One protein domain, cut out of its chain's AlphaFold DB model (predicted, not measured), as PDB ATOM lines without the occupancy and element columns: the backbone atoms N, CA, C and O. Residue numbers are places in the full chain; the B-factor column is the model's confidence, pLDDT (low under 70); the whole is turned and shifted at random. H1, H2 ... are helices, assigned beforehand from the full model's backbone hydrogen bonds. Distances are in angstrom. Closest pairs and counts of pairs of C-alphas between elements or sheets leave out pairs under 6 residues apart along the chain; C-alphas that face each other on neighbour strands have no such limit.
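AT A GLANCE: This is residues 283 to 441 of the 868 residues of an uncharacterized protein of Comamonadaceae bacterium (UniProt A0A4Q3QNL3). A helical body, H1 to H5, is built round the long helix H3, with H1 and H2 packed on one part of it and H5 farther along. H6 runs back past the end of H3, between this body and a separate pair of short helices, H7 and H8. The 159 printed residues have eight named helices, H1 to H8 in chain order, and no named strand: all helix, mostly aligned. It is only just compact, close to loose, with a radius of gyration of the C-alphas of 17.8 A and spans of 46 by 46 by 26 A.

HOW THE PARTS SIT: The hub is H3, residues 335 to 354, touching four helices. H1, residues 301 to 318, touches it at a shallow tilt of 20 degrees, closest at C-alphas Thr 303 and Thr 335, 4.3 A. H2, residues 323 to 330, forms hairpins with H1 and with H3, closest at C-alphas 311 and 325, 5.1 A, and 324 and 345, 6.3 A. H5, residues 373 to 387, touches H3, C-alphas 348 and 377 closest at 5.8 A. H4, residues 364 to 370, touches H5 only at the corner, C-alphas 370 and 376 closest at 5.1 A. H6, residues 390 to 407, touches H3 at a steep tilt of 45 degrees, C-alphas 354 and 396 closest at 4.9 A. The hairpin of H7, residues 416 to 424, and H8, residues 431 to 441, only just touches, with 3 pairs of C-alphas within 8 A, closest 423 and 437, 6.2 A. In H1 to H8 every O i to N i+4 pair is within hydrogen-bond range.

IN THESE COORDINATES: H3 is 28.5 A long, H1 and H6 25.9 A each. H1 begins at C-alpha 301 (6.250, 50.893, 15.508); H8 ends at C-alpha 441 (31.885, 56.011, 1.989).

THE WHOLE: The C-alphas of Gly 369 and Ser 429, farthest apart, are 50.6 A apart. The printed part has no cut and no long link. Mean pLDDT is 81.3 over the printed part; 23 residues are under 70, among them 354 to 360.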
ATOM      1  N   GLN A 283      21.663  50.329   7.770       76.12
ATOM      2  CA  GLN A 283      22.995  50.880   8.049       76.12
ATOM      3  C   GLN A 283      23.852  49.919   8.882       76.12
ATOM      4  O   GLN A 283      25.073  49.915   8.762       76.12
ATOM      5  N   PHE A 284      23.206  49.066   9.677       78.25
ATOM      6  CA  PHE A 284      23.845  48.068  10.533       78.25
ATOM      7  C   PHE A 284      23.826  46.661   9.914       78.25
ATOM      8  O   PHE A 284      24.224  45.701  10.571       78.25
ATOM      9  N   GLY A 285      23.326  46.517   8.679       78.00
ATOM     10  CA  GLY A 285      23.112  45.222   8.020       78.00
ATOM     11  C   GLY A 285      22.145  44.302   8.770       78.00
ATOM     12  O   GLY A 285      22.197  43.082   8.623       78.00
ATOM     13  N   ILE A 286      21.256  44.873   9.585       86.62
ATOM     14  CA  ILE A 286      20.273  44.123  10.362       86.62
ATOM     15  C   ILE A 286      18.995  44.014   9.541       86.62
ATOM     16  O   ILE A 286      18.449  45.005   9.063       86.62
ATOM     17  N   SER A 287      18.485  42.793   9.397       86.44
ATOM     18  CA  SER A 287      17.176  42.589   8.780       86.44
ATOM     19  C   SER A 287      16.066  43.012   9.746       86.44
ATOM     20  O   SER A 287      15.976  42.519  10.876       86.44
ATOM     21  N   ALA A 288      15.214  43.934   9.297       90.31
ATOM     22  CA  ALA A 288      14.009  44.315  10.021       90.31
ATOM     23  C   ALA A 288      13.083  43.098  10.187       90.31
ATOM     24  O   ALA A 288      12.889  42.333   9.239       90.31
ATOM     25  N   ILE A 289      12.512  42.913  11.380       90.75
ATOM     26  CA  ILE A 289      11.439  41.937  11.585       90.75
ATOM     27  C   ILE A 289      10.201  42.348  10.786       90.75
ATOM     28  O   ILE A 289       9.994  43.530  10.497       90.75
ATOM     29  N   ASP A 290       9.350  41.375  10.464       87.31
ATOM     30  CA  ASP A 290       8.031  41.690   9.931       87.31
ATOM     31  C   ASP A 290       7.219  42.417  11.012       87.31
ATOM     32  O   ASP A 290       7.204  42.018  12.179       87.31
ATOM     33  N   TYR A 291       6.525  43.495  10.641       87.81
ATOM     34  CA  TYR A 291       5.733  44.270  11.594       87.81
ATOM     35  C   TYR A 291       4.667  43.412  12.289       87.81
ATOM     36  O   TYR A 291       4.287  43.682  13.425       87.81
ATOM     37  N   ARG A 292       4.193  42.337  11.653       87.00
ATOM     38  CA  ARG A 292       3.206  41.414  12.232       87.00
ATOM     39  C   ARG A 292       3.753  40.700  13.471       87.00
ATOM     40  O   ARG A 292       2.981  40.423  14.398       87.00
ATOM     41  N   ASP A 293       5.065  40.483  13.507       91.31
ATOM     42  CA  ASP A 293       5.778  39.799  14.585       91.31
ATOM     43  C   ASP A 293       6.064  40.710  15.786       91.31
ATOM     44  O   ASP A 293       6.445  40.219  16.848       91.31
ATOM     45  N   ILE A 294       5.793  42.017  15.669       93.19
ATOM     46  CA  ILE A 294       5.910  42.962  16.779       93.19
ATOM     47  C   ILE A 294       5.068  42.481  17.969       93.19
ATOM     48  O   ILE A 294       3.837  42.407  17.906       93.19
ATOM     49  N   VAL A 295       5.741  42.210  19.088       91.50
ATOM     50  CA  VAL A 295       5.110  41.883  20.373       91.50
ATOM     51  C   VAL A 295       4.288  43.054  20.932       91.50
ATOM     52  O   VAL A 295       3.092  42.896  21.175       91.50
ATOM     53  N   ASN A 296       4.891  44.234  21.122       92.44
ATOM     54  CA  ASN A 296       4.204  45.407  21.676       92.44
ATOM     55  C   ASN A 296       3.615  46.311  20.578       92.44
ATOM     56  O   ASN A 296       4.175  47.353  20.248       92.44
ATOM     57  N   LYS A 297       2.460  45.924  20.027       93.12
ATOM     58  CA  LYS A 297       1.789  46.667  18.938       93.12
ATOM     59  C   LYS A 297       1.247  48.043  19.350       93.12
ATOM     60  O   LYS A 297       1.033  48.890  18.493       93.12
ATOM     61  N   ALA A 298       1.078  48.279  20.653       87.88
ATOM     62  CA  ALA A 298       0.688  49.582  21.191       87.88
ATOM     63  C   ALA A 298       1.863  50.577  21.285       87.88
ATOM     64  O   ALA A 298       1.637  51.767  21.501       87.88
ATOM     65  N   GLY A 299       3.108  50.098  21.168       88.81
ATOM     66  CA  GLY A 299       4.305  50.934  21.179       88.81
ATOM     67  C   GLY A 299       4.520  51.704  19.874       88.81
ATOM     68  O   GLY A 299       3.776  51.564  18.903       88.81
ATOM     69  N   ASP A 300       5.574  52.520  19.852       91.75
ATOM     70  CA  ASP A 300       6.043  53.140  18.615       91.75
ATOM     71  C   ASP A 300       6.587  52.065  17.660       91.75
ATOM     72  O   ASP A 300       7.531  51.344  17.992       91.75
ATOM     73  N   THR A 301       5.977  51.960  16.478       92.31
ATOM     74  CA  THR A 301       6.250  50.893  15.508       92.31
ATOM     75  C   THR A 301       7.716  50.862  15.090       92.31
ATOM     76  O   THR A 301       8.317  49.790  15.077       92.31
ATOM     77  N   ALA A 302       8.312  52.020  14.782       92.00
ATOM     78  CA  ALA A 302       9.704  52.085  14.347       92.00
ATOM     79  C   ALA A 302      10.644  51.595  15.454       92.00
ATOM     80  O   ALA A 302      11.485  50.721  15.244       92.00
ATOM     81  N   THR A 303      10.448  52.117  16.661       94.69
ATOM     82  CA  THR A 303      11.246  51.781  17.840       94.69
ATOM     83  C   THR A 303      11.143  50.296  18.182       94.69
ATOM     84  O   THR A 303      12.146  49.670  18.518       94.69
ATOM     85  N   GLU A 304       9.951  49.709  18.085       95.06
ATOM     86  CA  GLU A 304       9.733  48.301  18.407       95.06
ATOM     87  C   GLU A 304      10.328  47.354  17.357       95.06
ATOM     88  O   GLU A 304      10.903  46.331  17.731       95.06
ATOM     89  N   ILE A 305      10.273  47.716  16.069       94.31
ATOM     90  CA  ILE A 305      10.971  46.974  15.006       94.31
ATOM     91  C   ILE A 305      12.473  46.988  15.272       94.31
ATOM     92  O   ILE A 305      13.082  45.922  15.304       94.31
ATOM     93  N   VAL A 306      13.070  48.160  15.523       94.94
ATOM     94  CA  VAL A 306      14.509  48.256  15.813       94.94
ATOM     95  C   VAL A 306      14.870  47.421  17.044       94.94
ATOM     96  O   VAL A 306      15.765  46.579  16.964       94.94
ATOM     97  N   ARG A 307      14.148  47.588  18.161       94.81
ATOM     98  CA  ARG A 307      14.391  46.852  19.413       94.81
ATOM     99  C   ARG A 307      14.357  45.342  19.200       94.81
ATOM    100  O   ARG A 307      15.292  44.642  19.587       94.81
ATOM    101  N   GLN A 308      13.295  44.824  18.586       94.94
ATOM    102  CA  GLN A 308      13.125  43.382  18.415       94.94
ATOM    103  C   GLN A 308      14.061  42.800  17.355       94.94
ATOM    104  O   GLN A 308      14.552  41.689  17.547       94.94
ATOM    105  N   SER A 309      14.375  43.541  16.289       93.94
ATOM    106  CA  SER A 309      15.389  43.143  15.307       93.94
ATOM    107  C   SER A 309      16.775  43.022  15.928       93.94
ATOM    108  O   SER A 309      17.441  42.002  15.737       93.94
ATOM    109  N   VAL A 310      17.193  44.016  16.715       91.50
ATOM    110  CA  VAL A 310      18.462  43.968  17.454       91.50
ATOM    111  C   VAL A 310      18.455  42.795  18.435       91.50
ATOM    112  O   VAL A 310      19.369  41.975  18.425       91.50
ATOM    113  N   ASN A 311      17.391  42.628  19.221       90.81
ATOM    114  CA  ASN A 311      17.280  41.514  20.166       90.81
ATOM    115  C   ASN A 311      17.307  40.141  19.477       90.81
ATOM    116  O   ASN A 311      17.882  39.194  20.017       90.81
ATOM    117  N   MET A 312      16.716  40.015  18.289       88.38
ATOM    118  CA  MET A 312      16.755  38.791  17.488       88.38
ATOM    119  C   MET A 312      18.170  38.490  16.984       88.38
ATOM    120  O   MET A 312      18.608  37.339  17.078       88.38
ATOM    121  N   LEU A 313      18.898  39.502  16.504       86.31
ATOM    122  CA  LEU A 313      20.302  39.368  16.116       86.31
ATOM    123  C   LEU A 313      21.152  38.896  17.303       86.31
ATOM    124  O   LEU A 313      21.819  37.863  17.222       86.31
ATOM    125  N   GLU A 314      21.065  39.602  18.431       84.19
ATOM    126  CA  GLU A 314      21.823  39.305  19.653       84.19
ATOM    127  C   GLU A 314      21.509  37.897  20.193       84.19
ATOM    128  O   GLU A 314      22.401  37.169  20.645       84.19
ATOM    129  N   LYS A 315      20.246  37.468  20.078       82.50
ATOM    130  CA  LYS A 315      19.803  36.127  20.472       82.50
ATOM    131  C   LYS A 315      20.333  35.029  19.559       82.50
ATOM    132  O   LYS A 315      20.719  33.965  20.045       82.50
ATOM    133  N   THR A 316      20.361  35.278  18.254       73.81
ATOM    134  CA  THR A 316      20.865  34.324  17.256       73.81
ATOM    135  C   THR A 316      22.372  34.127  17.405       73.81
ATOM    136  O   THR A 316      22.849  32.997  17.352       73.81
ATOM    137  N   ALA A 317      23.111  35.202  17.690       65.25
ATOM    138  CA  ALA A 317      24.563  35.170  17.826       65.25
ATOM    139  C   ALA A 317      25.070  34.384  19.054       65.25
ATOM    140  O   ALA A 317      26.174  33.843  19.016       65.25
ATOM    141  N   SER A 318      24.296  34.310  20.146       64.25
ATOM    142  CA  SER A 318      24.777  33.754  21.425       64.25
ATOM    143  C   SER A 318      23.903  32.651  22.046       64.25
ATOM    144  O   SER A 318      24.249  32.101  23.091       64.25
ATOM    145  N   GLY A 319      22.783  32.278  21.413       65.00
ATOM    146  CA  GLY A 319      21.841  31.275  21.937       65.00
ATOM    147  C   GLY A 319      20.938  31.785  23.074       65.00
ATOM    148  O   GLY A 319      20.124  31.026  23.603       65.00
ATOM    149  N   GLY A 320      21.048  33.069  23.429       74.62
ATOM    150  CA  GLY A 320      20.272  33.797  24.436       74.62
ATOM    151  C   GLY A 320      20.471  35.307  24.260       74.62
ATOM    152  O   GLY A 320      21.254  35.717  23.423       74.62
ATOM    153  N   LEU A 321      19.760  36.166  24.993       77.38
ATOM    154  CA  LEU A 321      20.024  37.612  24.900       77.38
ATOM    155  C   LEU A 321      21.397  37.937  25.502       77.38
ATOM    156  O   LEU A 321      21.619  37.666  26.688       77.38
ATOM    157  N   THR A 322      22.266  38.558  24.702       85.69
ATOM    158  CA  THR A 322      23.512  39.169  25.178       85.69
ATOM    159  C   THR A 322      23.214  40.286  26.176       85.69
ATOM    160  O   THR A 322      22.087  40.777  26.271       85.69
ATOM    161  N   GLY A 323      24.210  40.735  26.928       84.81
ATOM    162  CA  GLY A 323      24.075  41.877  27.814       84.81
ATOM    163  C   GLY A 323      23.784  43.177  27.052       84.81
ATOM    164  O   GLY A 323      23.040  44.002  27.576       84.81
ATOM    165  N   VAL A 324      24.232  43.316  25.794       88.62
ATOM    166  CA  VAL A 324      23.776  44.388  24.885       88.62
ATOM    167  C   VAL A 324      22.275  44.263  24.628       88.62
ATOM    168  O   VAL A 324      21.538  45.213  24.885       88.62
ATOM    169  N   GLY A 325      21.803  43.083  24.215       89.25
ATOM    170  CA  GLY A 325      20.378  42.831  23.992       89.25
ATOM    171  C   GLY A 325      19.530  43.067  25.247       89.25
ATOM    172  O   GLY A 325      18.462  43.658  25.173       89.25
ATOM    173  N   GLN A 326      20.021  42.695  26.431       89.94
ATOM    174  CA  GLN A 326      19.334  42.954  27.705       89.94
ATOM    175  C   GLN A 326      19.221  44.448  28.026       89.94
ATOM    176  O   GLN A 326      18.222  44.880  28.600       89.94
ATOM    177  N   ILE A 327      20.244  45.241  27.694       91.62
ATOM    178  CA  ILE A 327      20.206  46.696  27.881       91.62
ATOM    179  C   ILE A 327      19.204  47.320  26.903       91.62
ATOM    180  O   ILE A 327      18.394  48.141  27.328       91.62
ATOM    181  N   ILE A 328      19.218  46.898  25.635       93.44
ATOM    182  CA  ILE A 328      18.290  47.374  24.597       93.44
ATOM    183  C   ILE A 328      16.834  47.017  24.926       93.44
ATOM    184  O   ILE A 328      15.952  47.863  24.793       93.44
ATOM    185  N   ASP A 329      16.577  45.803  25.416       92.06
ATOM    186  CA  ASP A 329      15.236  45.343  25.802       92.06
ATOM    187  C   ASP A 329      14.616  46.191  26.925       92.06
ATOM    188  O   ASP A 329      13.420  46.475  26.920       92.06
ATOM    189  N   LEU A 330      15.442  46.654  27.869       89.38
ATOM    190  CA  LEU A 330      15.015  47.487  28.997       89.38
ATOM    191  C   LEU A 330      14.988  48.988  28.681       89.38
ATOM    192  O   LEU A 330      14.496  49.773  29.498       89.38
ATOM    193  N   PHE A 331      15.543  49.410  27.544       91.75
ATOM    194  CA  PHE A 331      15.660  50.818  27.202       91.75
ATOM    195  C   PHE A 331      14.331  51.407  26.709       91.75
ATOM    196  O   PHE A 331      13.655  50.870  25.824       91.75
ATOM    197  N   VAL A 332      13.990  52.570  27.267       89.38
ATOM    198  CA  VAL A 332      12.820  53.367  26.894       89.38
ATOM    199  C   VAL A 332      13.312  54.698  26.337       89.38
ATOM    200  O   VAL A 332      13.872  55.508  27.071       89.38
ATOM    201  N   GLY A 333      13.083  54.915  25.048       90.12
ATOM    202  CA  GLY A 333      13.481  56.113  24.315       90.12
ATOM    203  C   GLY A 333      12.896  56.096  22.906       90.12
ATOM    204  O   GLY A 333      12.133  55.183  22.566       90.12
ATOM    205  N   SER A 334      13.227  57.108  22.108       90.44
ATOM    206  CA  SER A 334      12.841  57.152  20.697       90.44
ATOM    207  C   SER A 334      13.641  56.145  19.860       90.44
ATOM    208  O   SER A 334      14.606  55.544  20.334       90.44
ATOM    209  N   THR A 335      13.248  55.966  18.595       89.81
ATOM    210  CA  THR A 335      13.994  55.137  17.634       89.81
ATOM    211  C   THR A 335      15.446  55.593  17.511       89.81
ATOM    212  O   THR A 335      16.346  54.759  17.551       89.81
ATOM    213  N   ASP A 336      15.667  56.905  17.408       88.12
ATOM    214  CA  ASP A 336      16.997  57.486  17.213       88.12
ATOM    215  C   ASP A 336      17.855  57.273  18.477       88.12
ATOM    216  O   ASP A 336      18.972  56.772  18.375       88.12
ATOM    217  N   ASP A 337      17.291  57.489  19.676       91.94
ATOM    218  CA  ASP A 337      18.000  57.232  20.942       91.94
ATOM    219  C   ASP A 337      18.405  55.755  21.096       91.94
ATOM    220  O   ASP A 337      19.463  55.433  21.639       91.94
ATOM    221  N   LEU A 338      17.548  54.832  20.644       92.62
ATOM    222  CA  LEU A 338      17.799  53.393  20.732       92.62
ATOM    223  C   LEU A 338      18.918  52.958  19.772       92.62
ATOM    224  O   LEU A 338      19.718  52.090  20.127       92.62
ATOM    225  N   LEU A 339      19.004  53.573  18.591       89.25
ATOM    226  CA  LEU A 339      20.076  53.340  17.615       89.25
ATOM    227  C   LEU A 339      21.413  53.915  18.089       89.25
ATOM    228  O   LEU A 339      22.439  53.236  17.990       89.25
ATOM    229  N   ASP A 340      21.408  55.119  18.659       90.25
ATOM    230  CA  ASP A 340      22.599  55.739  19.249       90.25
ATOM    231  C   ASP A 340      23.125  54.900  20.421       90.25
ATOM    232  O   ASP A 340      24.327  54.621  20.530       90.25
ATOM    233  N   LEU A 341      22.215  54.411  21.271       92.19
ATOM    234  CA  LEU A 341      22.556  53.500  22.357       92.19
ATOM    235  C   LEU A 341      23.131  52.184  21.825       92.19
ATOM    236  O   LEU A 341      24.148  51.719  22.341       92.19
ATOM    237  N   TYR A 342      22.515  51.581  20.807       90.44
ATOM    238  CA  TYR A 342      23.018  50.346  20.204       90.44
ATOM    239  C   TYR A 342      24.421  50.528  19.616       90.44
ATOM    240  O   TYR A 342      25.297  49.699  19.865       90.44
ATOM    241  N   THR A 343      24.661  51.637  18.915       87.75
ATOM    242  CA  THR A 343      25.978  51.992  18.367       87.75
ATOM    243  C   THR A 343      27.015  52.098  19.484       87.75
ATOM    244  O   THR A 343      28.025  51.397  19.459       87.75
ATOM    245  N   THR A 344      26.709  52.864  20.534       89.62
ATOM    246  CA  THR A 344      27.589  53.037  21.701       89.62
ATOM    247  C   THR A 344      27.886  51.702  22.394       89.62
ATOM    248  O   THR A 344      29.032  51.397  22.730       89.62
ATOM    249  N   LEU A 345      26.865  50.864  22.599       90.19
ATOM    250  CA  LEU A 345      27.020  49.538  23.200       90.19
ATOM    251  C   LEU A 345      27.878  48.616  22.329       90.19
ATOM    252  O   LEU A 345      28.698  47.865  22.863       90.19
ATOM    253  N   SER A 346      27.707  48.671  21.008       85.81
ATOM    254  CA  SER A 346      28.497  47.885  20.063       85.81
ATOM    255  C   SER A 346      29.966  48.315  20.068       85.81
ATOM    256  O   SER A 346      30.846  47.457  20.145       85.81
ATOM    257  N   ASP A 347      30.241  49.620  20.108       83.06
ATOM    258  CA  ASP A 347      31.600  50.167  20.190       83.06
ATOM    259  C   ASP A 347      32.297  49.773  21.494       83.06
ATOM    260  O   ASP A 347      33.432  49.286  21.483       83.06
ATOM    261  N   VAL A 348      31.603  49.906  22.628       87.69
ATOM    262  CA  VAL A 348      32.114  49.488  23.942       87.69
ATOM    263  C   VAL A 348      32.358  47.980  23.977       87.69
ATOM    264  O   VAL A 348      33.392  47.528  24.471       87.69
ATOM    265  N   ARG A 349      31.452  47.174  23.414       84.75
ATOM    266  CA  ARG A 349      31.648  45.725  23.265       84.75
ATOM    267  C   ARG A 349      32.865  45.417  22.392       84.75
ATOM    268  O   ARG A 349      33.660  44.551  22.754       84.75
ATOM    269  N   GLY A 350      33.048  46.131  21.285       79.44
ATOM    270  CA  GLY A 350      34.236  46.040  20.437       79.44
ATOM    271  C   GLY A 350      35.521  46.385  21.198       79.44
ATOM    272  O   GLY A 350      36.535  45.706  21.027       79.44
ATOM    273  N   ALA A 351      35.476  47.390  22.078       78.00
ATOM    274  CA  ALA A 351      36.562  47.768  22.987       78.00
ATOM    275  C   ALA A 351      36.898  46.686  24.016       78.00
ATOM    276  O   ALA A 351      38.067  46.348  24.208       78.00
ATOM    277  N   ILE A 352      35.888  46.058  24.607       79.06
ATOM    278  CA  ILE A 352      36.074  44.935  25.533       79.06
ATOM    279  C   ILE A 352      36.668  43.720  24.805       79.06
ATOM    280  O   ILE A 352      37.609  43.092  25.294       79.06
ATOM    281  N   ARG A 353      36.184  43.405  23.599       76.94
ATOM    282  CA  ARG A 353      36.727  42.303  22.789       76.94
ATOM    283  C   ARG A 353      38.189  42.540  22.411       76.94
ATOM    284  O   ARG A 353      38.978  41.599  22.468       76.94
ATOM    285  N   SER A 354      38.564  43.779  22.083       66.81
ATOM    286  CA  SER A 354      39.947  44.113  21.725       66.81
ATOM    287  C   SER A 354      40.955  43.964  22.857       66.81
ATOM    288  O   SER A 354      42.108  43.661  22.584       66.81
ATOM    289  N   VAL A 355      40.537  44.106  24.117       66.50
ATOM    290  CA  VAL A 355      41.433  43.929  25.276       66.50
ATOM    291  C   VAL A 355      41.588  42.459  25.694       66.50
ATOM    292  O   VAL A 355      41.988  42.161  26.817       66.50
ATOM    293  N   GLY A 356      41.243  41.513  24.812       56.38
ATOM    294  CA  GLY A 356      41.365  40.073  25.057       56.38
ATOM    295  C   GLY A 356      40.211  39.462  25.857       56.38
ATOM    296  O   GLY A 356      40.198  38.257  26.105       56.38
ATOM    297  N   ALA A 357      39.191  40.245  26.207       55.31
ATOM    298  CA  ALA A 357      38.000  39.768  26.901       55.31
ATOM    299  C   ALA A 357      36.920  39.292  25.911       55.31
ATOM    300  O   ALA A 357      35.737  39.551  26.097       55.31
ATOM    301  N   ALA A 358      37.311  38.570  24.855       51.00
ATOM    302  CA  ALA A 358      36.403  38.100  23.801       51.00
ATOM    303  C   ALA A 358      35.257  37.198  24.313       51.00
ATOM    304  O   ALA A 358      34.238  37.058  23.640       51.00
ATOM    305  N   ALA A 359      35.413  36.611  25.506       47.91
ATOM    306  CA  ALA A 359      34.390  35.822  26.195       47.91
ATOM    307  C   ALA A 359      33.513  36.634  27.172       47.91
ATOM    308  O   ALA A 359      32.550  36.093  27.713       47.91
ATOM    309  N   VAL A 360      33.849  37.902  27.436       57.72
ATOM    310  CA  VAL A 360      33.084  38.778  28.326       57.72
ATOM    311  C   VAL A 360      32.112  39.581  27.484       57.72
ATOM    312  O   VAL A 360      32.485  40.476  26.729       57.72
ATOM    313  N   ASP A 361      30.843  39.246  27.635       75.38
ATOM    314  CA  ASP A 361      29.766  40.032  27.068       75.38
ATOM    315  C   ASP A 361      29.553  41.318  27.881       75.38
ATOM    316  O   ASP A 361      29.651  41.315  29.115       75.38
ATOM    317  N   LEU A 362      29.271  42.429  27.198       85.75
ATOM    318  CA  LEU A 362      29.030  43.714  27.851       85.75
ATOM    319  C   LEU A 362      27.758  43.611  28.690       85.75
ATOM    320  O   LEU A 362      26.673  43.464  28.143       85.75
ATOM    321  N   SER A 363      27.869  43.733  30.012       85.69
ATOM    322  CA  SER A 363      26.716  43.622  30.913       85.69
ATOM    323  C   SER A 363      26.319  44.954  31.547       85.69
ATOM    324  O   SER A 363      27.149  45.829  31.800       85.69
ATOM    325  N   ALA A 364      25.048  45.069  31.942       85.62
ATOM    326  CA  ALA A 364      24.563  46.216  32.709       85.62
ATOM    327  C   ALA A 364      25.335  46.430  34.030       85.62
ATOM    328  O   ALA A 364      25.418  47.555  34.520       85.62
ATOM    329  N   GLN A 365      25.921  45.375  34.615       84.38
ATOM    330  CA  GLN A 365      26.753  45.499  35.818       84.38
ATOM    331  C   GLN A 365      28.110  46.142  35.523       84.38
ATOM    332  O   GLN A 365      28.588  46.912  36.347       84.38
ATOM    333  N   MET A 366      28.698  45.894  34.348       86.94
ATOM    334  CA  MET A 366      29.922  46.584  33.916       86.94
ATOM    335  C   MET A 366      29.658  48.078  33.726       86.94
ATOM    336  O   MET A 366      30.398  48.903  34.255       86.94
ATOM    337  N   VAL A 367      28.545  48.420  33.068       89.81
ATOM    338  CA  VAL A 367      28.108  49.814  32.891       89.81
ATOM    339  C   VAL A 367      27.888  50.499  34.245       89.81
ATOM    340  O   VAL A 367      28.386  51.600  34.475       89.81
ATOM    341  N   ARG A 368      27.192  49.844  35.187       87.00
ATOM    342  CA  ARG A 368      27.004  50.377  36.550       87.00
ATOM    343  C   ARG A 368      28.313  50.495  37.322       87.00
ATOM    344  O   ARG A 368      28.498  51.488  38.016       87.00
ATOM    345  N   GLY A 369      29.203  49.512  37.206       87.06
ATOM    346  CA  GLY A 369      30.499  49.493  37.885       87.06
ATOM    347  C   GLY A 369      31.404  50.646  37.455       87.06
ATOM    348  O   GLY A 369      32.052  51.256  38.300       87.06
ATOM    349  N   ALA A 370      31.377  51.003  36.170       89.56
ATOM    350  CA  ALA A 370      32.063  52.181  35.641       89.56
ATOM    351  C   ALA A 370      31.351  53.511  35.966       89.56
ATOM    352  O   ALA A 370      31.937  54.587  35.841       89.56
ATOM    353  N   GLY A 371      30.090  53.458  36.406       88.56
ATOM    354  CA  GLY A 371      29.278  54.632  36.722       88.56
ATOM    355  C   GLY A 371      28.630  55.297  35.504       88.56
ATOM    356  O   GLY A 371      28.371  56.500  35.557       88.56
ATOM    357  N   GLY A 372      28.389  54.541  34.431       90.38
ATOM    358  CA  GLY A 372      27.787  55.000  33.175       90.38
ATOM    359  C   GLY A 372      28.498  54.425  31.949       90.38
ATOM    360  O   GLY A 372      29.656  54.014  32.044       90.38
ATOM    361  N   ILE A 373      27.812  54.393  30.800       90.31
ATOM    362  CA  ILE A 373      28.388  53.860  29.556       90.31
ATOM    363  C   ILE A 373      29.503  54.763  29.026       90.31
ATOM    364  O   ILE A 373      30.557  54.256  28.659       90.31
ATOM    365  N   ASP A 374      29.335  56.084  29.134       91.25
ATOM    366  CA  ASP A 374      30.350  57.059  28.722       91.25
ATOM    367  C   ASP A 374      31.643  56.885  29.526       91.25
ATOM    368  O   ASP A 374      32.737  56.837  28.974       91.25
ATOM    369  N   LYS A 375      31.524  56.701  30.850       92.19
ATOM    370  CA  LYS A 375      32.682  56.455  31.723       92.19
ATOM    371  C   LYS A 375      33.358  55.124  31.429       92.19
ATOM    372  O   LYS A 375      34.579  55.038  31.521       92.19
ATOM    373  N   LEU A 376      32.579  54.094  31.096       90.25
ATOM    374  CA  LEU A 376      33.124  52.804  30.686       90.25
ATOM    375  C   LEU A 376      33.901  52.940  29.374       90.25
ATOM    376  O   LEU A 376      35.010  52.430  29.280       90.25
ATOM    377  N   GLN A 377      33.348  53.655  28.392       89.06
ATOM    378  CA  GLN A 377      33.998  53.917  27.111       89.06
ATOM    379  C   GLN A 377      35.301  54.705  27.290       89.06
ATOM    380  O   GLN A 377      36.337  54.266  26.797       89.06
ATOM    381  N   SER A 378      35.277  55.819  28.030       90.31
ATOM    382  CA  SER A 378      36.485  56.606  28.313       90.31
ATOM    383  C   SER A 378      37.530  55.785  29.068       90.31
ATOM    384  O   SER A 378      38.682  55.747  28.657       90.31
ATOM    385  N   GLY A 379      37.126  55.058  30.115       89.00
ATOM    386  CA  GLY A 379      38.045  54.223  30.891       89.00
ATOM    387  C   GLY A 379      38.650  53.066  30.088       89.00
ATOM    388  O   GLY A 379      39.801  52.704  30.318       89.00
ATOM    389  N   LEU A 380      37.912  52.497  29.129       86.00
ATOM    390  CA  LEU A 380      38.450  51.512  28.183       86.00
ATOM    391  C   LEU A 380      39.455  52.141  27.212       86.00
ATOM    392  O   LEU A 380      40.446  51.492  26.891       86.00
ATOM    393  N   GLY A 381      39.219  53.383  26.776       84.81
ATOM    394  CA  GLY A 381      40.179  54.165  25.994       84.81
ATOM    395  C   GLY A 381      41.485  54.384  26.757       84.81
ATOM    396  O   GLY A 381      42.535  53.961  26.289       84.81
ATOM    397  N   ASP A 382      41.401  54.911  27.981       88.12
ATOM    398  CA  ASP A 382      42.565  55.135  28.850       88.12
ATOM    399  C   ASP A 382      43.330  53.829  29.142       88.12
ATOM    400  O   ASP A 382      44.560  53.807  29.198       88.12
ATOM    401  N   TYR A 383      42.607  52.718  29.323       83.44
ATOM    402  CA  TYR A 383      43.208  51.405  29.548       83.44
ATOM    403  C   TYR A 383      43.924  50.871  28.301       83.44
ATOM    404  O   TYR A 383      45.036  50.359  28.407       83.44
ATOM    405  N   LEU A 384      43.322  51.009  27.118       80.25
ATOM    406  CA  LEU A 384      43.993  50.687  25.859       80.25
ATOM    407  C   LEU A 384      45.247  51.550  25.690       80.25
ATOM    408  O   LEU A 384      46.302  51.026  25.352       80.25
ATOM    409  N   ASP A 385      45.167  52.844  25.986       84.56
ATOM    410  CA  ASP A 385      46.288  53.757  25.790       84.56
ATOM    411  C   ASP A 385      47.454  53.541  26.745       84.56
ATOM    412  O   ASP A 385      48.604  53.619  26.318       84.56
ATOM    413  N   GLY A 386      47.175  53.237  28.012       83.62
ATOM    414  CA  GLY A 386      48.212  53.043  29.023       83.62
ATOM    415  C   GLY A 386      48.822  51.641  29.067       83.62
ATOM    416  O   GLY A 386      49.905  51.487  29.630       83.62
ATOM    417  N   PHE A 387      48.138  50.620  28.538       77.50
ATOM    418  CA  PHE A 387      48.523  49.218  28.755       77.50
ATOM    419  C   PHE A 387      48.693  48.385  27.482       77.50
ATOM    420  O   PHE A 387      49.191  47.266  27.586       77.50
ATOM    421  N   PHE A 388      48.299  48.890  26.309       74.94
ATOM    422  CA  PHE A 388      48.446  48.180  25.037       74.94
ATOM    423  C   PHE A 388      49.444  48.892  24.133       74.94
ATOM    424  O   PHE A 388      49.493  50.121  24.065       74.94
ATOM    425  N   THR A 389      50.209  48.098  23.396       76.00
ATOM    426  CA  THR A 389      51.106  48.580  22.343       76.00
ATOM    427  C   THR A 389      50.313  49.058  21.124       76.00
ATOM    428  O   THR A 389      49.193  48.603  20.871       76.00
ATOM    429  N   ASP A 390      50.908  49.928  20.307       73.81
ATOM    430  CA  ASP A 390      50.267  50.418  19.077       73.81
ATOM    431  C   ASP A 390      49.940  49.283  18.095       73.81
ATOM    432  O   ASP A 390      48.919  49.316  17.409       73.81
ATOM    433  N   GLN A 391      50.738  48.212  18.101       60.78
ATOM    434  CA  GLN A 391      50.484  47.011  17.308       60.78
ATOM    435  C   GLN A 391      49.234  46.246  17.778       60.78
ATOM    436  O   GLN A 391      48.464  45.742  16.954       60.78
ATOM    437  N   GLU A 392      48.991  46.168  19.087       66.69
ATOM    438  CA  GLU A 392      47.787  45.533  19.633       66.69
ATOM    439  C   GLU A 392      46.538  46.385  19.388       66.69
ATOM    440  O   GLU A 392      45.489  45.850  19.010       66.69
ATOM    441  N   LYS A 393      46.652  47.713  19.524       75.50
ATOM    442  CA  LYS A 393      45.579  48.654  19.170       75.50
ATOM    443  C   LYS A 393      45.225  48.560  17.685       75.50
ATOM    444  O   LYS A 393      44.043  48.529  17.340       75.50
ATOM    445  N   LEU A 394      46.224  48.449  16.810       72.31
ATOM    446  CA  LEU A 394      46.027  48.261  15.376       72.31
ATOM    447  C   LEU A 394      45.300  46.948  15.066       72.31
ATOM    448  O   LEU A 394      44.318  46.953  14.327       72.31
ATOM    449  N   ALA A 395      45.734  45.828  15.651       69.31
ATOM    450  CA  ALA A 395      45.093  44.528  15.441       69.31
ATOM    451  C   ALA A 395      43.616  44.542  15.874       69.31
ATOM    452  O   ALA A 395      42.743  44.006  15.189       69.31
ATOM    453  N   ALA A 396      43.324  45.209  16.990       69.25
ATOM    454  CA  ALA A 396      41.974  45.446  17.477       69.25
ATOM    455  C   ALA A 396      41.118  46.287  16.518       69.25
ATOM    456  O   ALA A 396      39.970  45.930  16.244       69.25
ATOM    457  N   GLN A 397      41.663  47.392  16.002       74.62
ATOM    458  CA  GLN A 397      40.984  48.235  15.016       74.62
ATOM    459  C   GLN A 397      40.719  47.474  13.709       74.62
ATOM    460  O   GLN A 397      39.607  47.530  13.190       74.62
ATOM    461  N   GLN A 398      41.693  46.702  13.219       71.81
ATOM    462  CA  GLN A 398      41.556  45.879  12.013       71.81
ATOM    463  C   GLN A 398      40.487  44.790  12.164       71.81
ATOM    464  O   GLN A 398      39.726  44.560  11.227       71.81
ATOM    465  N   ALA A 399      40.378  44.154  13.335       71.62
ATOM    466  CA  ALA A 399      39.344  43.154  13.598       71.62
ATOM    467  C   ALA A 399      37.926  43.752  13.569       71.62
ATOM    468  O   ALA A 399      37.028  43.165  12.970       71.62
ATOM    469  N   ARG A 400      37.728  44.939  14.161       72.81
ATOM    470  CA  ARG A 400      36.431  45.642  14.105       72.81
ATOM    471  C   ARG A 400      36.091  46.095  12.691       72.81
ATOM    472  O   ARG A 400      34.951  45.964  12.259       72.81
ATOM    473  N   LEU A 401      37.083  46.605  11.967       80.00
ATOM    474  CA  LEU A 401      36.911  46.997  10.575       80.00
ATOM    475  C   LEU A 401      36.527  45.783   9.716       80.00
ATOM    476  O   LEU A 401      35.619  45.879   8.900       80.00
ATOM    477  N   ALA A 402      37.148  44.624   9.940       75.06
ATOM    478  CA  ALA A 402      36.783  43.387   9.259       75.06
ATOM    479  C   ALA A 402      35.325  42.974   9.511       75.06
ATOM    480  O   ALA A 402      34.634  42.650   8.550       75.06
ATOM    481  N   GLU A 403      34.838  43.072  10.751       74.12
ATOM    482  CA  GLU A 403      33.430  42.810  11.100       74.12
ATOM    483  C   GLU A 403      32.479  43.767  10.350       74.12
ATOM    484  O   GLU A 403      31.486  43.334   9.772       74.12
ATOM    485  N   GLN A 404      32.816  45.059  10.258       75.81
ATOM    486  CA  GLN A 404      32.012  46.040   9.514       75.81
ATOM    487  C   GLN A 404      31.978  45.774   8.001       75.81
ATOM    488  O   GLN A 404      30.933  45.924   7.369       75.81
ATOM    489  N   PHE A 405      33.104  45.364   7.417       75.56
ATOM    490  CA  PHE A 405      33.181  44.995   6.002       75.56
ATOM    491  C   PHE A 405      32.452  43.672   5.705       75.56
ATOM    492  O   PHE A 405      31.806  43.548   4.664       75.56
ATOM    493  N   GLU A 406      32.475  42.716   6.638       76.31
ATOM    494  CA  GLU A 406      31.715  41.465   6.550       76.31
ATOM    495  C   GLU A 406      30.200  41.718   6.540       76.31
ATOM    496  O   GLU A 406      29.495  41.139   5.712       76.31
ATOM    497  N   ILE A 407      29.711  42.646   7.372       67.81
ATOM    498  CA  ILE A 407      28.293  43.048   7.418       67.81
ATOM    499  C   ILE A 407      27.801  43.566   6.059       67.81
ATOM    500  O   ILE A 407      26.693  43.241   5.636       67.81
ATOM    501  N   ILE A 408      28.623  44.346   5.350       70.50
ATOM    502  CA  ILE A 408      28.286  44.850   4.006       70.50
ATOM    503  C   ILE A 408      28.651  43.863   2.883       70.50
ATOM    504  O   ILE A 408      28.470  44.178   1.706       70.50
ATOM    505  N   GLY A 409      29.146  42.669   3.226       66.75
ATOM    506  CA  GLY A 409      29.420  41.578   2.290       66.75
ATOM    507  C   GLY A 409      30.680  41.757   1.442       66.75
ATOM    508  O   GLY A 409      30.739  41.246   0.322       66.75
ATOM    509  N   VAL A 410      31.686  42.485   1.934       66.62
ATOM    510  CA  VAL A 410      32.907  42.816   1.184       66.62
ATOM    511  C   VAL A 410      34.146  42.433   1.979       66.62
ATOM    512  O   VAL A 410      34.204  42.585   3.189       66.62
ATOM    513  N   THR A 411      35.193  41.974   1.301       72.38
ATOM    514  CA  THR A 411      36.501  41.775   1.936       72.38
ATOM    515  C   THR A 411      37.197  43.115   2.170       72.38
ATOM    516  O   THR A 411      37.252  43.936   1.252       72.38
ATOM    517  N   VAL A 412      37.793  43.316   3.349       74.50
ATOM    518  CA  VAL A 412      38.563  44.530   3.675       74.50
ATOM    519  C   VAL A 412      39.621  44.806   2.592       74.50
ATOM    520  O   VAL A 412      40.447  43.931   2.314       74.50
ATOM    521  N   PRO A 413      39.625  45.995   1.959       75.06
ATOM    522  CA  PRO A 413      40.623  46.330   0.949       75.06
ATOM    523  C   PRO A 413      42.044  46.394   1.521       75.06
ATOM    524  O   PRO A 413      42.258  46.823   2.648       75.06
ATOM    525  N   ALA A 414      43.041  46.026   0.716       68.88
ATOM    526  CA  ALA A 414      44.435  45.984   1.167       68.88
ATOM    527  C   ALA A 414      45.101  47.370   1.308       68.88
ATOM    528  O   ALA A 414      46.177  47.475   1.887       68.88
ATOM    529  N   SER A 415      44.518  48.426   0.729       70.31
ATOM    530  CA  SER A 415      45.092  49.778   0.740       70.31
ATOM    531  C   SER A 415      44.052  50.851   0.426       70.31
ATOM    532  O   SER A 415      42.997  50.559  -0.139       70.31
ATOM    533  N   ASN A 416      44.387  52.118   0.690       78.25
ATOM    534  CA  ASN A 416      43.563  53.270   0.297       78.25
ATOM    535  C   ASN A 416      43.302  53.321  -1.218       78.25
ATOM    536  O   ASN A 416      42.213  53.699  -1.655       78.25
ATOM    537  N   ALA A 417      44.263  52.876  -2.034       71.38
ATOM    538  CA  ALA A 417      44.081  52.764  -3.479       71.38
ATOM    539  C   ALA A 417      43.074  51.661  -3.847       71.38
ATOM    540  O   ALA A 417      42.209  51.885  -4.694       71.38
ATOM    541  N   ALA A 418      43.146  50.499  -3.190       65.38
ATOM    542  CA  ALA A 418      42.203  49.401  -3.397       65.38
ATOM    543  C   ALA A 418      40.787  49.764  -2.921       65.38
ATOM    544  O   ALA A 418      39.817  49.487  -3.621       65.38
ATOM    545  N   PHE A 419      40.669  50.446  -1.779       80.25
ATOM    546  CA  PHE A 419      39.401  50.964  -1.273       80.25
ATOM    547  C   PHE A 419      38.787  51.984  -2.242       80.25
ATOM    548  O   PHE A 419      37.618  51.880  -2.605       80.25
ATOM    549  N   ARG A 420      39.585  52.928  -2.757       76.38
ATOM    550  CA  ARG A 420      39.121  53.874  -3.781       76.38
ATOM    551  C   ARG A 420      38.683  53.164  -5.063       76.38
ATOM    552  O   ARG A 420      37.667  53.548  -5.631       76.38
ATOM    553  N   ALA A 421      39.428  52.159  -5.520       68.75
ATOM    554  CA  ALA A 421      39.074  51.384  -6.707       68.75
ATOM    555  C   ALA A 421      37.760  50.613  -6.514       68.75
ATOM    556  O   ALA A 421      36.926  50.611  -7.415       68.75
ATOM    557  N   LEU A 422      37.551  50.033  -5.327       74.38
ATOM    558  CA  LEU A 422      36.289  49.408  -4.937       74.38
ATOM    559  C   LEU A 422      35.141  50.417  -5.033       74.38
ATOM    560  O   LEU A 422      34.176  50.146  -5.731       74.38
ATOM    561  N   VAL A 423      35.281  51.596  -4.414       82.88
ATOM    562  CA  VAL A 423      34.260  52.660  -4.437       82.88
ATOM    563  C   VAL A 423      33.980  53.164  -5.859       82.88
ATOM    564  O   VAL A 423      32.830  53.385  -6.224       82.88
ATOM    565  N   GLN A 424      35.014  53.330  -6.687       77.06
ATOM    566  CA  GLN A 424      34.881  53.790  -8.075       77.06
ATOM    567  C   GLN A 424      34.292  52.734  -9.020       77.06
ATOM    568  O   GLN A 424      33.757  53.096 -10.064       77.06
ATOM    569  N   GLY A 425      34.409  51.449  -8.680       70.56
ATOM    570  CA  GLY A 425      33.876  50.337  -9.469       70.56
ATOM    571  C   GLY A 425      32.385  50.073  -9.256       70.56
ATOM    572  O   GLY A 425      31.826  49.211  -9.930       70.56
ATOM    573  N   ILE A 426      31.744  50.784  -8.325       78.56
ATOM    574  CA  ILE A 426      30.331  50.596  -7.996       78.56
ATOM    575  C   ILE A 426      29.454  51.176  -9.101       78.56
ATOM    576  O   ILE A 426      29.590  52.339  -9.481       78.56
ATOM    577  N   ASP A 427      28.501  50.378  -9.574       78.88
ATOM    578  CA  ASP A 427      27.486  50.841 -10.514       78.88
ATOM    579  C   ASP A 427      26.394  51.651  -9.802       78.88
ATOM    580  O   ASP A 427      25.367  51.125  -9.364       78.88
ATOM    581  N   THR A 428      26.591  52.964  -9.724       85.56
ATOM    582  CA  THR A 428      25.624  53.900  -9.138       85.56
ATOM    583  C   THR A 428      24.411  54.178 -10.037       85.56
ATOM    584  O   THR A 428      23.601  55.040  -9.702       85.56
ATOM    585  N   SER A 429      24.258  53.500 -11.183       75.06
ATOM    586  CA  SER A 429      23.029  53.580 -11.986       75.06
ATOM    587  C   SER A 429      21.879  52.750 -11.403       75.06
ATOM    588  O   SER A 429      20.736  52.902 -11.832       75.06
ATOM    589  N   THR A 430      22.174  51.914 -10.402       74.25
ATOM    590  CA  THR A 430      21.199  51.091  -9.676       74.25
ATOM    591  C   THR A 430      21.045  51.559  -8.228       74.25
ATOM    592  O   THR A 430      22.020  51.991  -7.611       74.25
ATOM    593  N   ASP A 431      19.847  51.411  -7.654       69.81
ATOM    594  CA  ASP A 431      19.576  51.770  -6.250       69.81
ATOM    595  C   ASP A 431      20.458  50.968  -5.279       69.81
ATOM    596  O   ASP A 431      21.029  51.514  -4.334       69.81
ATOM    597  N   ALA A 432      20.647  49.675  -5.563       68.12
ATOM    598  CA  ALA A 432      21.539  48.808  -4.798       68.12
ATOM    599  C   ALA A 432      22.992  49.312  -4.829       68.12
ATOM    600  O   ALA A 432      23.659  49.332  -3.795       68.12
ATOM    601  N   GLY A 433      23.475  49.769  -5.989       67.69
ATOM    602  CA  GLY A 433      24.813  50.340  -6.119       67.69
ATOM    603  C   GLY A 433      24.962  51.700  -5.434       67.69
ATOM    604  O   GLY A 433      25.970  51.939  -4.778       67.69
ATOM    605  N   GLN A 434      23.961  52.580  -5.496       77.31
ATOM    606  CA  GLN A 434      23.986  53.860  -4.768       77.31
ATOM    607  C   GLN A 434      24.030  53.655  -3.249       77.31
ATOM    608  O   GLN A 434      24.822  54.298  -2.556       77.31
ATOM    609  N   LYS A 435      23.231  52.713  -2.736       75.38
ATOM    610  CA  LYS A 435      23.231  52.325  -1.322       75.38
ATOM    611  C   LYS A 435      24.583  51.759  -0.892       75.38
ATOM    612  O   LYS A 435      25.151  52.208   0.101       75.38
ATOM    613  N   PHE A 436      25.123  50.827  -1.673       77.38
ATOM    614  CA  PHE A 436      26.427  50.223  -1.413       77.38
ATOM    615  C   PHE A 436      27.568  51.256  -1.431       77.38
ATOM    616  O   PHE A 436      28.451  51.230  -0.573       77.38
ATOM    617  N   PHE A 437      27.513  52.228  -2.347       81.88
ATOM    618  CA  PHE A 437      28.434  53.366  -2.370       81.88
ATOM    619  C   PHE A 437      28.365  54.182  -1.072       81.88
ATOM    620  O   PHE A 437      29.405  54.466  -0.479       81.88
ATOM    621  N   GLY A 438      27.161  54.516  -0.597       81.56
ATOM    622  CA  GLY A 438      26.973  55.241   0.663       81.56
ATOM    623  C   GLY A 438      27.547  54.498   1.875       81.56
ATOM    624  O   GLY A 438      28.267  55.098   2.673       81.56
ATOM    625  N   GLN A 439      27.297  53.187   1.968       80.88
ATOM    626  CA  GLN A 439      27.823  52.328   3.037       80.88
ATOM    627  C   GLN A 439      29.356  52.307   3.055       80.88
ATOM    628  O   GLN A 439      29.965  52.488   4.107       80.88
ATOM    629  N   LEU A 440      30.000  52.160   1.893       80.81
ATOM    630  CA  LEU A 440      31.460  52.186   1.814       80.81
ATOM    631  C   LEU A 440      32.027  53.562   2.160       80.81
ATOM    632  O   LEU A 440      32.988  53.647   2.919       80.81
ATOM    633  N   VAL A 441      31.429  54.649   1.668       87.56
ATOM    634  CA  VAL A 441      31.885  56.011   1.989       87.56
ATOM    635  C   VAL A 441      31.843  56.278   3.497       87.56
ATOM    636  O   VAL A 441      32.790  56.871   4.017       87.56
TER     637      VAL A 441